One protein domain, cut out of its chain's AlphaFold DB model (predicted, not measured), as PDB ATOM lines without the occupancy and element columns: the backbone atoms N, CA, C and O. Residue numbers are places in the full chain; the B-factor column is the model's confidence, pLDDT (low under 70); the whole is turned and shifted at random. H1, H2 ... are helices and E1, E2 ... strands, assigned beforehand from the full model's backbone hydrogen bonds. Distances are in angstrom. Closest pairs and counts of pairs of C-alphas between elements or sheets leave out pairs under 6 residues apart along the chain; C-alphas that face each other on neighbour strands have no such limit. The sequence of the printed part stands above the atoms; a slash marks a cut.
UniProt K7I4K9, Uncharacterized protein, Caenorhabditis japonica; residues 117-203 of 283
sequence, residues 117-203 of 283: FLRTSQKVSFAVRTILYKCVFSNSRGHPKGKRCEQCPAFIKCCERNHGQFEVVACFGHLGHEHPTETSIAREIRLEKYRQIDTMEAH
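This is residues 117 to 203 of the 283 residues of an uncharacterized protein of Caenorhabditis japonica (UniProt K7I4K9). A twisted sheet of four strands, E1 to E4, forms one wall, and both of its faces are bare of any helix; a single long helix, H1, is held off beyond one end of the sheet by the link after E4, with residues 188 to 203 standing free. From the same end of the sheet a long loop with no named element, residues 136 to 154, swings out between E2 and E3. The printed part has 87 residues, with four named strands followed by one named helix; the sheet's order is E1, E2, E3, E4, antiparallel throughout, and the class is mixed, helices and strands. The whole is loose, with a radius of gyration of the C-alphas of 16.3 A, and flat, spanning 47 by 42 by 21 A.

E1, residues 117 to 122, begins with C-alpha 117 at (-43.030, 20.766, 10.354) and is 15.0 A long. E2, residues 129 to 135, measures 19.9 A. E3, residues 155 to 160, measures 16.5 A, and E4, residues 166 to 172, measures 17.1 A, ending with C-alpha 172 at (-43.981, 10.369, 1.535). H1, residues 184 to 203, is 28.9 A long and ends with C-alpha 203 at (-29.963, 39.911, -3.326).

The four strands make a meander, each strand the antiparallel neighbour of the one before, with E1 and E4 as edge strands. The hairpin E2 and E3 has an angle of 164 degrees between its directions; N 131 and O 158 are within hydrogen-bond range at 2.8 A. In the hairpin E1 and E2, at 155 degrees, the C-alphas of Leu 118 and Tyr 133 face each other at 4.5 A, and N 119 and O 132 are 2.9 A apart. In the hairpin E3 and E4, at 166 degrees, N 157 and O 170 are 2.8 A apart and N 172 and O 155 also 2.8 A. E1 and E4 are apart. H1 is not on the sheet, with 0 pairs of C-alphas within 10 A, and it is apart from E1, E2 and E3. In H1 every O i to N i+4 pair is within hydrogen-bond range.

The two C-alphas farthest apart, those of Gly 146 and His 203, are 47.0 A apart. The printed part has no cut. The links E2 to E3, of 19 residues, and E4 to H1, of 11 residues, are long; E1 to E2 is short and E3 to E4 tight. The mean pLDDT of the printed part is 74.3, and 22 residues are under 70, among them residues 138 to 150 and 178 to 182.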
ATOM      1  N   PHE A 117     -43.464  20.316   9.034       73.00
ATOM      2  CA  PHE A 117     -43.030  20.766  10.354       73.00
ATOM      3  C   PHE A 117     -42.386  19.618  11.127       73.00
ATOM      4  O   PHE A 117     -42.759  18.449  10.981       73.00
ATOM      5  N   LEU A 118     -41.422  19.949  11.986       74.69
ATOM      6  CA  LEU A 118     -40.816  18.984  12.896       74.69
ATOM      7  C   LEU A 118     -41.837  18.568  13.962       74.69
ATOM      8  O   LEU A 118     -42.209  19.372  14.814       74.69
ATOM      9  N   ARG A 119     -42.279  17.306  13.941       74.12
ATOM     10  CA  ARG A 119     -43.255  16.785  14.910       74.12
ATOM     11  C   ARG A 119     -42.593  16.188  16.139       74.12
ATOM     12  O   ARG A 119     -43.071  16.385  17.251       74.12
ATOM     13  N   THR A 120     -41.559  15.380  15.942       76.19
ATOM     14  CA  THR A 120     -40.853  14.743  17.054       76.19
ATOM     15  C   THR A 120     -39.393  14.510  16.709       76.19
ATOM     16  O   THR A 120     -39.037  14.268  15.554       76.19
ATOM     17  N   SER A 121     -38.559  14.595  17.737       80.31
ATOM     18  CA  SER A 121     -37.150  14.245  17.711       80.31
ATOM     19  C   SER A 121     -36.911  13.317  18.892       80.31
ATOM     20  O   SER A 121     -36.960  13.765  20.032       80.31
ATOM     21  N   GLN A 122     -36.706  12.030  18.629       79.62
ATOM     22  CA  GLN A 122     -36.553  11.015  19.670       79.62
ATOM     23  C   GLN A 122     -35.151  10.427  19.633       79.62
ATOM     24  O   GLN A 122     -34.672  10.041  18.566       79.62
ATOM     25  N   LYS A 123     -34.515  10.315  20.799       77.69
ATOM     26  CA  LYS A 123     -33.299   9.517  20.962       77.69
ATOM     27  C   LYS A 123     -33.679   8.041  20.853       77.69
ATOM     28  O   LYS A 123     -34.661   7.614  21.456       77.69
ATOM     29  N   VAL A 124     -32.940   7.274  20.062       74.94
ATOM     30  CA  VAL A 124     -33.199   5.841  19.862       74.94
ATOM     31  C   VAL A 124     -31.913   5.050  20.096       74.94
ATOM     32  O   VAL A 124     -30.823   5.607  20.096       74.94
ATOM     33  N   SER A 125     -32.011   3.745  20.338       66.94
ATOM     34  CA  SER A 125     -30.832   2.913  20.630       66.94
ATOM     35  C   SER A 125     -29.945   2.652  19.406       66.94
ATOM     36  O   SER A 125     -28.752   2.411  19.549       66.94
ATOM     37  N   PHE A 126     -30.514   2.706  18.197       72.38
ATOM     38  CA  PHE A 126     -29.827   2.386  16.937       72.38
ATOM     39  C   PHE A 126     -29.303   3.616  16.168       72.38
ATOM     40  O   PHE A 126     -28.659   3.468  15.127       72.38
ATOM     41  N   ALA A 127     -29.628   4.827  16.626       71.62
ATOM     42  CA  ALA A 127     -29.299   6.101  15.986       71.62
ATOM     43  C   ALA A 127     -29.308   7.222  17.037       71.62
ATOM     44  O   ALA A 127     -30.097   7.171  17.974       71.62
ATOM     45  N   VAL A 128     -28.489   8.261  16.863       77.88
ATOM     46  CA  VAL A 128     -28.392   9.397  17.801       77.88
ATOM     47  C   VAL A 128     -29.762  10.023  18.023       77.88
ATOM     48  O   VAL A 128     -30.198  10.219  19.157       77.88
ATOM     49  N   ARG A 129     -30.478  10.280  16.926       81.81
ATOM     50  CA  ARG A 129     -31.867  10.734  16.960       81.81
ATOM     51  C   ARG A 129     -32.621  10.297  15.717       81.81
ATOM     52  O   ARG A 129     -32.079  10.229  14.618       81.81
ATOM     53  N   THR A 130     -33.908  10.058  15.895       83.69
ATOM     54  CA  THR A 130     -34.885   9.950  14.819       83.69
ATOM     55  C   THR A 130     -35.709  11.229  14.787       83.69
ATOM     56  O   THR A 130     -36.292  11.625  15.794       83.69
ATOM     57  N   ILE A 131     -35.766  11.861  13.623       84.19
ATOM     58  CA  ILE A 131     -36.469  13.111  13.357       84.19
ATOM     59  C   ILE A 131     -37.660  12.788  12.459       84.19
ATOM     60  O   ILE A 131     -37.489  12.221  11.383       84.19
ATOM     61  N   LEU A 132     -38.871  13.130  12.891       83.38
ATOM     62  CA  LEU A 132     -40.082  12.951  12.096       83.38
ATOM     63  C   LEU A 132     -40.688  14.308  11.766       83.38
ATOM     64  O   LEU A 132     -41.178  15.014  12.651       83.38
ATOM     65  N   TYR A 133     -40.725  14.614  10.480       82.50
ATOM     66  CA  TYR A 133     -41.486  15.713   9.927       82.50
ATOM     67  C   TYR A 133     -42.851  15.225   9.455       82.50
ATOM     68  O   TYR A 133     -42.967  14.139   8.882       82.50
ATOM     69  N   LYS A 134     -43.889  16.027   9.675       80.56
ATOM     70  CA  LYS A 134     -45.228  15.800   9.121       80.56
ATOM     71  C   LYS A 134     -45.739  17.079   8.478       80.56
ATOM     72  O   LYS A 134     -45.277  18.157   8.822       80.56
ATOM     73  N   CYS A 135     -46.694  16.952   7.571       78.44
ATOM     74  CA  CYS A 135     -47.439  18.100   7.068       78.44
ATOM     75  C   CYS A 135     -48.189  18.810   8.210       78.44
ATOM     76  O   CYS A 135     -48.777  18.125   9.052       78.44
ATOM     77  N   VAL A 136     -48.207  20.151   8.209       71.94
ATOM     78  CA  VAL A 136     -48.903  21.004   9.199       71.94
ATOM     79  C   VAL A 136     -50.370  20.612   9.395       71.94
ATOM     80  O   VAL A 136     -50.852  20.646  10.522       71.94
ATOM     81  N   PHE A 137     -51.059  20.135   8.360       70.25
ATOM     82  CA  PHE A 137     -52.451  19.669   8.440       70.25
ATOM     83  C   PHE A 137     -52.623  18.504   9.396       70.25
ATOM     84  O   PHE A 137     -53.645  18.392  10.049       70.25
ATOM     85  N   SER A 138     -51.595  17.671   9.552       68.31
ATOM     86  CA  SER A 138     -51.594  16.552  10.495       68.31
ATOM     87  C   SER A 138     -51.317  16.986  11.945       68.31
ATOM     88  O   SER A 138     -51.109  16.127  12.818       68.31
ATOM     89  N   ASN A 139     -51.248  18.294  12.215       68.75
ATOM     90  CA  ASN A 139     -51.135  18.859  13.551       68.75
ATOM     91  C   ASN A 139     -52.527  19.050  14.168       68.75
ATOM     92  O   ASN A 139     -53.330  19.854  13.713       68.75
ATOM     93  N   SER A 140     -52.798  18.341  15.261       60.94
ATOM     94  CA  SER A 140     -54.047  18.489  16.014       60.94
ATOM     95  C   SER A 140     -54.091  19.764  16.865       60.94
ATOM     96  O   SER A 140     -55.156  20.113  17.374       60.94
ATOM     97  N   ARG A 141     -52.954  20.451  17.056       57.38
ATOM     98  CA  ARG A 141     -52.880  21.712  17.807       57.38
ATOM     99  C   ARG A 141     -53.613  22.801  17.017       57.38
ATOM    100  O   ARG A 141     -53.152  23.190  15.952       57.38
ATOM    101  N   GLY A 142     -54.757  23.257  17.529       55.00
ATOM    102  CA  GLY A 142     -55.605  24.280  16.897       55.00
ATOM    103  C   GLY A 142     -56.987  23.787  16.455       55.00
ATOM    104  O   GLY A 142     -57.853  24.605  16.153       55.00
ATOM    105  N   HIS A 143     -57.244  22.475  16.466       61.00
ATOM    106  CA  HIS A 143     -58.604  21.969  16.271       61.00
ATOM    107  C   HIS A 143     -59.450  22.145  17.545       61.00
ATOM    108  O   HIS A 143     -58.932  21.955  18.649       61.00
ATOM    109  N   PRO A 144     -60.760  22.443  17.419       60.97
ATOM    110  CA  PRO A 144     -61.677  22.437  18.554       60.97
ATOM    111  C   PRO A 144     -61.614  21.093  19.289       60.97
ATOM    112  O   PRO A 144     -61.631  20.038  18.640       60.97
ATOM    113  N   LYS A 145     -61.555  21.125  20.632       62.53
ATOM    114  CA  LYS A 145     -61.535  19.919  21.478       62.53
ATOM    115  C   LYS A 145     -62.659  18.966  21.024       62.53
ATOM    116  O   LYS A 145     -63.820  19.359  20.957       62.53
ATOM    117  N   GLY A 146     -62.302  17.731  20.661       63.66
ATOM    118  CA  GLY A 146     -63.252  16.677  20.273       63.66
ATOM    119  C   GLY A 146     -63.450  16.427  18.769       63.66
ATOM    120  O   GLY A 146     -64.029  15.399  18.418       63.66
ATOM    121  N   LYS A 147     -62.941  17.272  17.856       62.75
ATOM    122  CA  LYS A 147     -62.948  16.953  16.411       62.75
ATOM    123  C   LYS A 147     -61.702  16.165  16.007       62.75
ATOM    124  O   LYS A 147     -60.577  16.575  16.284       62.75
ATOM    125  N   ARG A 148     -61.901  15.041  15.306       60.44
ATOM    126  CA  ARG A 148     -60.802  14.312  14.660       60.44
ATOM    127  C   ARG A 148     -60.254  15.170  13.520       60.44
ATOM    128  O   ARG A 148     -60.991  15.541  12.616       60.44
ATOM    129  N   CYS A 149     -58.972  15.493  13.606       63.00
ATOM    130  CA  CYS A 149     -58.209  16.105  12.529       63.00
ATOM    131  C   CYS A 149     -57.992  15.048  11.434       63.00
ATOM    132  O   CYS A 149     -57.526  13.942  11.739       63.00
ATOM    133  N   GLU A 150     -58.366  15.352  10.191       67.50
ATOM    134  CA  GLU A 150     -57.969  14.525   9.050       67.50
ATOM    135  C   GLU A 150     -56.438  14.542   8.947       67.50
ATOM    136  O   GLU A 150     -55.802  15.566   9.173       67.50
ATOM    137  N   GLN A 151     -55.815  13.396   8.675       74.25
ATOM    138  CA  GLN A 151     -54.355  13.304   8.651       74.25
ATOM    139  C   GLN A 151     -53.862  13.272   7.214       74.25
ATOM    140  O   GLN A 151     -54.190  12.358   6.460       74.25
ATOM    141  N   CYS A 152     -53.013  14.233   6.857       78.19
ATOM    142  CA  CYS A 152     -52.252  14.157   5.624       78.19
ATOM    143  C   CYS A 152     -51.248  12.992   5.736       78.19
ATOM    144  O   CYS A 152     -50.508  12.921   6.730       78.19
ATOM    145  N   PRO A 153     -51.197  12.083   4.741       79.88
ATOM    146  CA  PRO A 153     -50.286  10.941   4.745       79.88
ATOM    147  C   PRO A 153     -48.819  11.343   4.548       79.88
ATOM    148  O   PRO A 153     -47.945  10.489   4.658       79.88
ATOM    149  N   ALA A 154     -48.523  12.614   4.259       81.94
ATOM    150  CA  ALA A 154     -47.163  13.079   4.043       81.94
ATOM    151  C   ALA A 154     -46.340  13.128   5.335       81.94
ATOM    152  O   ALA A 154     -46.727  13.734   6.344       81.94
ATOM    153  N   PHE A 155     -45.157  12.518   5.285       84.25
ATOM    154  CA  PHE A 155     -44.171  12.558   6.357       84.25
ATOM    155  C   PHE A 155     -42.755  12.375   5.812       84.25
ATOM    156  O   PHE A 155     -42.548  11.760   4.769       84.25
ATOM    157  N   ILE A 156     -41.770  12.853   6.565       82.69
ATOM    158  CA  ILE A 156     -40.354  12.574   6.322       82.69
ATOM    159  C   ILE A 156     -39.760  12.072   7.630       82.69
ATOM    160  O   ILE A 156     -39.821  12.754   8.648       82.69
ATOM    161  N   LYS A 157     -39.197  10.868   7.616       84.56
ATOM    162  CA  LYS A 157     -38.486  10.281   8.746       84.56
ATOM    163  C   LYS A 157     -36.998  10.258   8.430       84.56
ATOM    164  O   LYS A 157     -36.566   9.524   7.542       84.56
ATOM    165  N   CYS A 158     -36.231  11.024   9.189       83.62
ATOM    166  CA  CYS A 158     -34.780  11.059   9.115       83.62
ATOM    167  C   CYS A 158     -34.177  10.398  10.356       83.62
ATOM    168  O   CYS A 158     -34.724  10.503  11.452       83.62
ATOM    169  N   CYS A 159     -33.031   9.754  10.198       83.56
ATOM    170  CA  CYS A 159     -32.226   9.228  11.288       83.56
ATOM    171  C   CYS A 159     -30.838   9.857  11.231       83.56
ATOM    172  O   CYS A 159     -30.209   9.883  10.176       83.56
ATOM    173  N   GLU A 160     -30.362  10.344  12.368       82.62
ATOM    174  CA  GLU A 160     -28.982  10.783  12.540       82.62
ATOM    175  C   GLU A 160     -28.152   9.624  13.090       82.62
ATOM    176  O   GLU A 160     -28.452   9.066  14.148       82.62
ATOM    177  N   ARG A 161     -27.111   9.234  12.362       82.00
ATOM    178  CA  ARG A 161     -26.164   8.197  12.778       82.00
ATOM    179  C   ARG A 161     -25.151   8.761  13.775       82.00
ATOM    180  O   ARG A 161     -24.914   9.962  13.821       82.00
ATOM    181  N   ASN A 162     -24.480   7.875  14.511       77.69
ATOM    182  CA  ASN A 162     -23.468   8.236  15.522       77.69
ATOM    183  C   ASN A 162     -22.281   9.035  14.959       77.69
ATOM    184  O   ASN A 162     -21.574   9.697  15.706       77.69
ATOM    185  N   HIS A 163     -22.080   8.994  13.644       79.62
ATOM    186  CA  HIS A 163     -21.028   9.724  12.939       79.62
ATOM    187  C   HIS A 163     -21.504  11.088  12.393       79.62
ATOM    188  O   HIS A 163     -20.816  11.690  11.575       79.62
ATOM    189  N   GLY A 164     -22.698  11.558  12.786       72.62
ATOM    190  CA  GLY A 164     -23.279  12.842  12.357       72.62
ATOM    191  C   GLY A 164     -23.923  12.832  10.964       72.62
ATOM    192  O   GLY A 164     -24.308  13.880  10.445       72.62
ATOM    193  N   GLN A 165     -24.040  11.662  10.327       76.88
ATOM    194  CA  GLN A 165     -24.691  11.520   9.024       76.88
ATOM    195  C   GLN A 165     -26.217  11.470   9.175       76.88
ATOM    196  O   GLN A 165     -26.736  10.682   9.964       76.88
ATOM    197  N   PHE A 166     -26.930  12.258   8.368       79.75
ATOM    198  CA  PHE A 166     -28.391  12.210   8.268       79.75
ATOM    199  C   PHE A 166     -28.827  11.310   7.113       79.75
ATOM    200  O   PHE A 166     -28.443  11.528   5.964       79.75
ATOM    201  N   GLU A 167     -29.674  10.333   7.412       76.44
ATOM    202  CA  GLU A 167     -30.286   9.437   6.432       76.44
ATOM    203  C   GLU A 167     -31.802   9.618   6.431       76.44
ATOM    204  O   GLU A 167     -32.442   9.569   7.483       76.44
ATOM    205  N   VAL A 168     -32.400   9.799   5.254       81.50
ATOM    206  CA  VAL A 168     -33.859   9.773   5.097       81.50
ATOM    207  C   VAL A 168     -34.287   8.312   4.980       81.50
ATOM    208  O   VAL A 168     -34.008   7.658   3.983       81.50
ATOM    209  N   VAL A 169     -34.946   7.790   6.016       81.38
ATOM    210  CA  VAL A 169     -35.354   6.376   6.104       81.38
ATOM    211  C   VAL A 169     -36.692   6.136   5.412       81.38
ATOM    212  O   VAL A 169     -36.947   5.054   4.894       81.38
ATOM    213  N   ALA A 170     -37.561   7.144   5.409       78.94
ATOM    214  CA  ALA A 170     -38.815   7.110   4.677       78.94
ATOM    215  C   ALA A 170     -39.275   8.534   4.382       78.94
ATOM    216  O   ALA A 170     -39.220   9.402   5.254       78.94
ATOM    217  N   CYS A 171     -39.771   8.764   3.174       81.19
ATOM    218  CA  CYS A 171     -40.427  10.009   2.812       81.19
ATOM    219  C   CYS A 171     -41.665   9.708   1.974       81.19
ATOM    220  O   CYS A 171     -41.603   8.962   0.997       81.19
ATOM    221  N   PHE A 172     -42.783  10.312   2.350       81.62
ATOM    222  CA  PHE A 172     -43.981  10.369   1.535       81.62
ATOM    223  C   PHE A 172     -44.346  11.837   1.344       81.62
ATOM    224  O   PHE A 172     -44.547  12.565   2.317       81.62
ATOM    225  N   GLY A 173     -44.358  12.278   0.088       74.44
ATOM    226  CA  GLY A 173     -44.692  13.648  -0.283       74.44
ATOM    227  C   GLY A 173     -46.197  13.854  -0.442       74.44
ATOM    228  O   GLY A 173     -46.958  12.907  -0.606       74.44
ATOM    229  N   HIS A 174     -46.610  15.114  -0.443       74.12
ATOM    230  CA  HIS A 174     -47.937  15.566  -0.844       74.12
ATOM    231  C   HIS A 174     -47.781  16.617  -1.940       74.12
ATOM    232  O   HIS A 174     -46.751  17.280  -2.032       74.12
ATOM    233  N   LEU A 175     -48.796  16.726  -2.792       70.56
ATOM    234  CA  LEU A 175     -48.997  17.902  -3.629       70.56
ATOM    235  C   LEU A 175     -49.962  18.799  -2.866       70.56
ATOM    236  O   LEU A 175     -50.929  18.285  -2.303       70.56
ATOM    237  N   GLY A 176     -49.640  20.086  -2.776       69.12
ATOM    238  CA  GLY A 176     -50.247  20.994  -1.812       69.12
ATOM    239  C   GLY A 176     -51.762  20.851  -1.637       69.12
ATOM    240  O   GLY A 176     -52.509  20.749  -2.606       69.12
ATOM    241  N   HIS A 177     -52.201  20.824  -0.379       72.62
ATOM    242  CA  HIS A 177     -53.607  20.816   0.018       72.62
ATOM    243  C   HIS A 177     -53.854  21.929   1.035       72.62
ATOM    244  O   HIS A 177     -52.931  22.368   1.723       72.62
ATOM    245  N   GLU A 178     -55.104  22.371   1.136       69.25
ATOM    246  CA  GLU A 178     -55.490  23.433   2.058       69.25
ATOM    247  C   GLU A 178     -55.349  23.001   3.523       69.25
ATOM    248  O   GLU A 178     -55.534  21.833   3.876       69.25
ATOM    249  N   HIS A 179     -55.022  23.973   4.375       69.75
ATOM    250  CA  HIS A 179     -54.971  23.832   5.825       69.75
ATOM    251  C   HIS A 179     -56.197  24.517   6.434       69.75
ATOM    252  O   HIS A 179     -56.161  25.725   6.657       69.75
ATOM    253  N   PRO A 180     -57.284  23.783   6.742       63.16
ATOM    254  CA  PRO A 180     -58.521  24.360   7.261       63.16
ATOM    255  C   PRO A 180     -58.343  24.961   8.662       63.16
ATOM    256  O   PRO A 180     -59.227  25.655   9.152       63.16
ATOM    257  N   THR A 181     -57.215  24.686   9.318       63.41
ATOM    258  CA  THR A 181     -56.822  25.242  10.616       63.41
ATOM    259  C   THR A 181     -55.934  26.477  10.527       63.41
ATOM    260  O   THR A 181     -55.686  27.104  11.557       63.41
ATOM    261  N   GLU A 182     -55.448  26.851   9.341       67.94
ATOM    262  CA  GLU A 182     -54.644  28.061   9.181       67.94
ATOM    263  C   GLU A 182     -55.551  29.298   9.248       67.94
ATOM    264  O   GLU A 182     -56.464  29.471   8.440       67.94
ATOM    265  N   THR A 183     -55.310  30.177  10.223       70.38
ATOM    266  CA  THR A 183     -56.027  31.453  10.311       70.38
ATOM    267  C   THR A 183     -55.543  32.417   9.226       70.38
ATOM    268  O   THR A 183     -54.393  32.360   8.789       70.38
ATOM    269  N   SER A 184     -56.397  33.355   8.810       75.31
ATOM    270  CA  SER A 184     -56.044  34.380   7.813       75.31
ATOM    271  C   SER A 184     -54.810  35.198   8.212       75.31
ATOM    272  O   SER A 184     -53.956  35.467   7.373       75.31
ATOM    273  N   ILE A 185     -54.680  35.518   9.503       75.25
ATOM    274  CA  ILE A 185     -53.535  36.245  10.068       75.25
ATOM    275  C   ILE A 185     -52.251  35.406   9.970       75.25
ATOM    276  O   ILE A 185     -51.215  35.907   9.540       75.25
ATOM    277  N   ALA A 186     -52.308  34.115  10.323       70.44
ATOM    278  CA  ALA A 186     -51.152  33.223  10.215       70.44
ATOM    279  C   ALA A 186     -50.696  33.059   8.756       70.44
ATOM    280  O   ALA A 186     -49.495  33.085   8.475       70.44
ATOM    281  N   ARG A 187     -51.656  32.978   7.824       73.38
ATOM    282  CA  ARG A 187     -51.392  32.936   6.384       73.38
ATOM    283  C   ARG A 187     -50.675  34.193   5.894       73.38
ATOM    284  O   ARG A 187     -49.702  34.079   5.155       73.38
ATOM    285  N   GLU A 188     -51.127  35.378   6.300       79.62
ATOM    286  CA  GLU A 188     -50.519  36.652   5.894       79.62
ATOM    287  C   GLU A 188     -49.075  36.783   6.397       79.62
ATOM    288  O   GLU A 188     -48.166  37.052   5.611       79.62
ATOM    289  N   ILE A 189     -48.833  36.477   7.678       78.12
ATOM    290  CA  ILE A 189     -47.487  36.486   8.275       78.12
ATOM    291  C   ILE A 189     -46.548  35.527   7.527       78.12
ATOM    292  O   ILE A 189     -45.396  35.861   7.243       78.12
ATOM    293  N   ARG A 190     -47.033  34.330   7.182       75.62
ATOM    294  CA  ARG A 190     -46.254  33.339   6.432       75.62
ATOM    295  C   ARG A 190     -45.918  33.816   5.020       75.62
ATOM    296  O   ARG A 190     -44.770  33.672   4.599       75.62
ATOM    297  N   LEU A 191     -46.886  34.376   4.295       78.62
ATOM    298  CA  LEU A 191     -46.683  34.909   2.943       78.62
ATOM    299  C   LEU A 191     -45.735  36.113   2.927       78.62
ATOM    300  O   LEU A 191     -44.980  36.286   1.971       78.62
ATOM    301  N   GLU A 192     -45.719  36.915   3.989       80.94
ATOM    302  CA  GLU A 192     -44.741  37.991   4.145       80.94
ATOM    303  C   GLU A 192     -43.330  37.431   4.399       80.94
ATOM    304  O   GLU A 192     -42.363  37.886   3.788       80.94
ATOM    305  N   LYS A 193     -43.204  36.372   5.210       78.62
ATOM    306  CA  LYS A 193     -41.925  35.684   5.467       78.62
ATOM    307  C   LYS A 193     -41.335  35.038   4.203       78.62
ATOM    308  O   LYS A 193     -40.202  35.348   3.849       78.62
ATOM    309  N   TYR A 194     -42.113  34.204   3.504       74.38
ATOM    310  CA  TYR A 194     -42.314  34.335   2.057       74.38
ATOM    311  C   TYR A 194     -41.404  35.265   1.260       74.38
ATOM    312  O   TYR A 194     -40.295  34.957   0.816       74.38
ATOM    313  N   ARG A 195     -41.997  36.435   1.060       80.00
ATOM    314  CA  ARG A 195     -41.502  37.557   0.287       80.00
ATOM    315  C   ARG A 195     -40.137  38.032   0.779       80.00
ATOM    316  O   ARG A 195     -39.282  38.382  -0.033       80.00
ATOM    317  N   GLN A 196     -39.901  38.013   2.089       79.56
ATOM    318  CA  GLN A 196     -38.610  38.379   2.677       79.56
ATOM    319  C   GLN A 196     -37.504  37.383   2.308       79.56
ATOM    320  O   GLN A 196     -36.418  37.794   1.913       79.56
ATOM    321  N   ILE A 197     -37.771  36.075   2.356       74.38
ATOM    322  CA  ILE A 197     -36.791  35.058   1.942       74.38
ATOM    323  C   ILE A 197     -36.480  35.194   0.448       74.38
ATOM    324  O   ILE A 197     -35.311  35.232   0.072       74.38
ATOM    325  N   ASP A 198     -37.508  35.325  -0.393       77.12
ATOM    326  CA  ASP A 198     -37.331  35.431  -1.846       77.12
ATOM    327  C   ASP A 198     -36.549  36.711  -2.231       77.12
ATOM    328  O   ASP A 198     -35.688  36.681  -3.114       77.12
ATOM    329  N   THR A 199     -36.774  37.831  -1.531       77.75
ATOM    330  CA  THR A 199     -35.993  39.073  -1.723       77.75
ATOM    331  C   THR A 199     -34.549  38.940  -1.242       77.75
ATOM    332  O   THR A 199     -33.634  39.400  -1.926       77.75
ATOM    333  N   MET A 200     -34.312  38.264  -0.113       72.12
ATOM    334  CA  MET A 200     -32.960  37.966   0.364       72.12
ATOM    335  C   MET A 200     -32.197  37.051  -0.598       72.12
ATOM    336  O   MET A 200     -31.029  37.313  -0.882       72.12
ATOM    337  N   GLU A 201     -32.827  36.003  -1.134       70.62
ATOM    338  CA  GLU A 201     -32.205  35.120  -2.129       70.62
ATOM    339  C   GLU A 201     -31.864  35.873  -3.419       70.62
ATOM    340  O   GLU A 201     -30.755  35.719  -3.936       70.62
ATOM    341  N   ALA A 202     -32.755  36.746  -3.900       67.81
ATOM    342  CA  ALA A 202     -32.494  37.586  -5.067       67.81
ATOM    343  C   ALA A 202     -31.273  38.505  -4.867       67.81
ATOM    344  O   ALA A 202     -30.429  38.619  -5.758       67.81
ATOM    345  N   HIS A 203     -31.129  39.097  -3.678       63.81
ATOM    346  CA  HIS A 203     -29.963  39.911  -3.326       63.81
ATOM    347  C   HIS A 203     -28.682  39.084  -3.131       63.81
ATOM    348  O   HIS A 203     -27.594  39.524  -3.503       63.81
TER     349      HIS A 203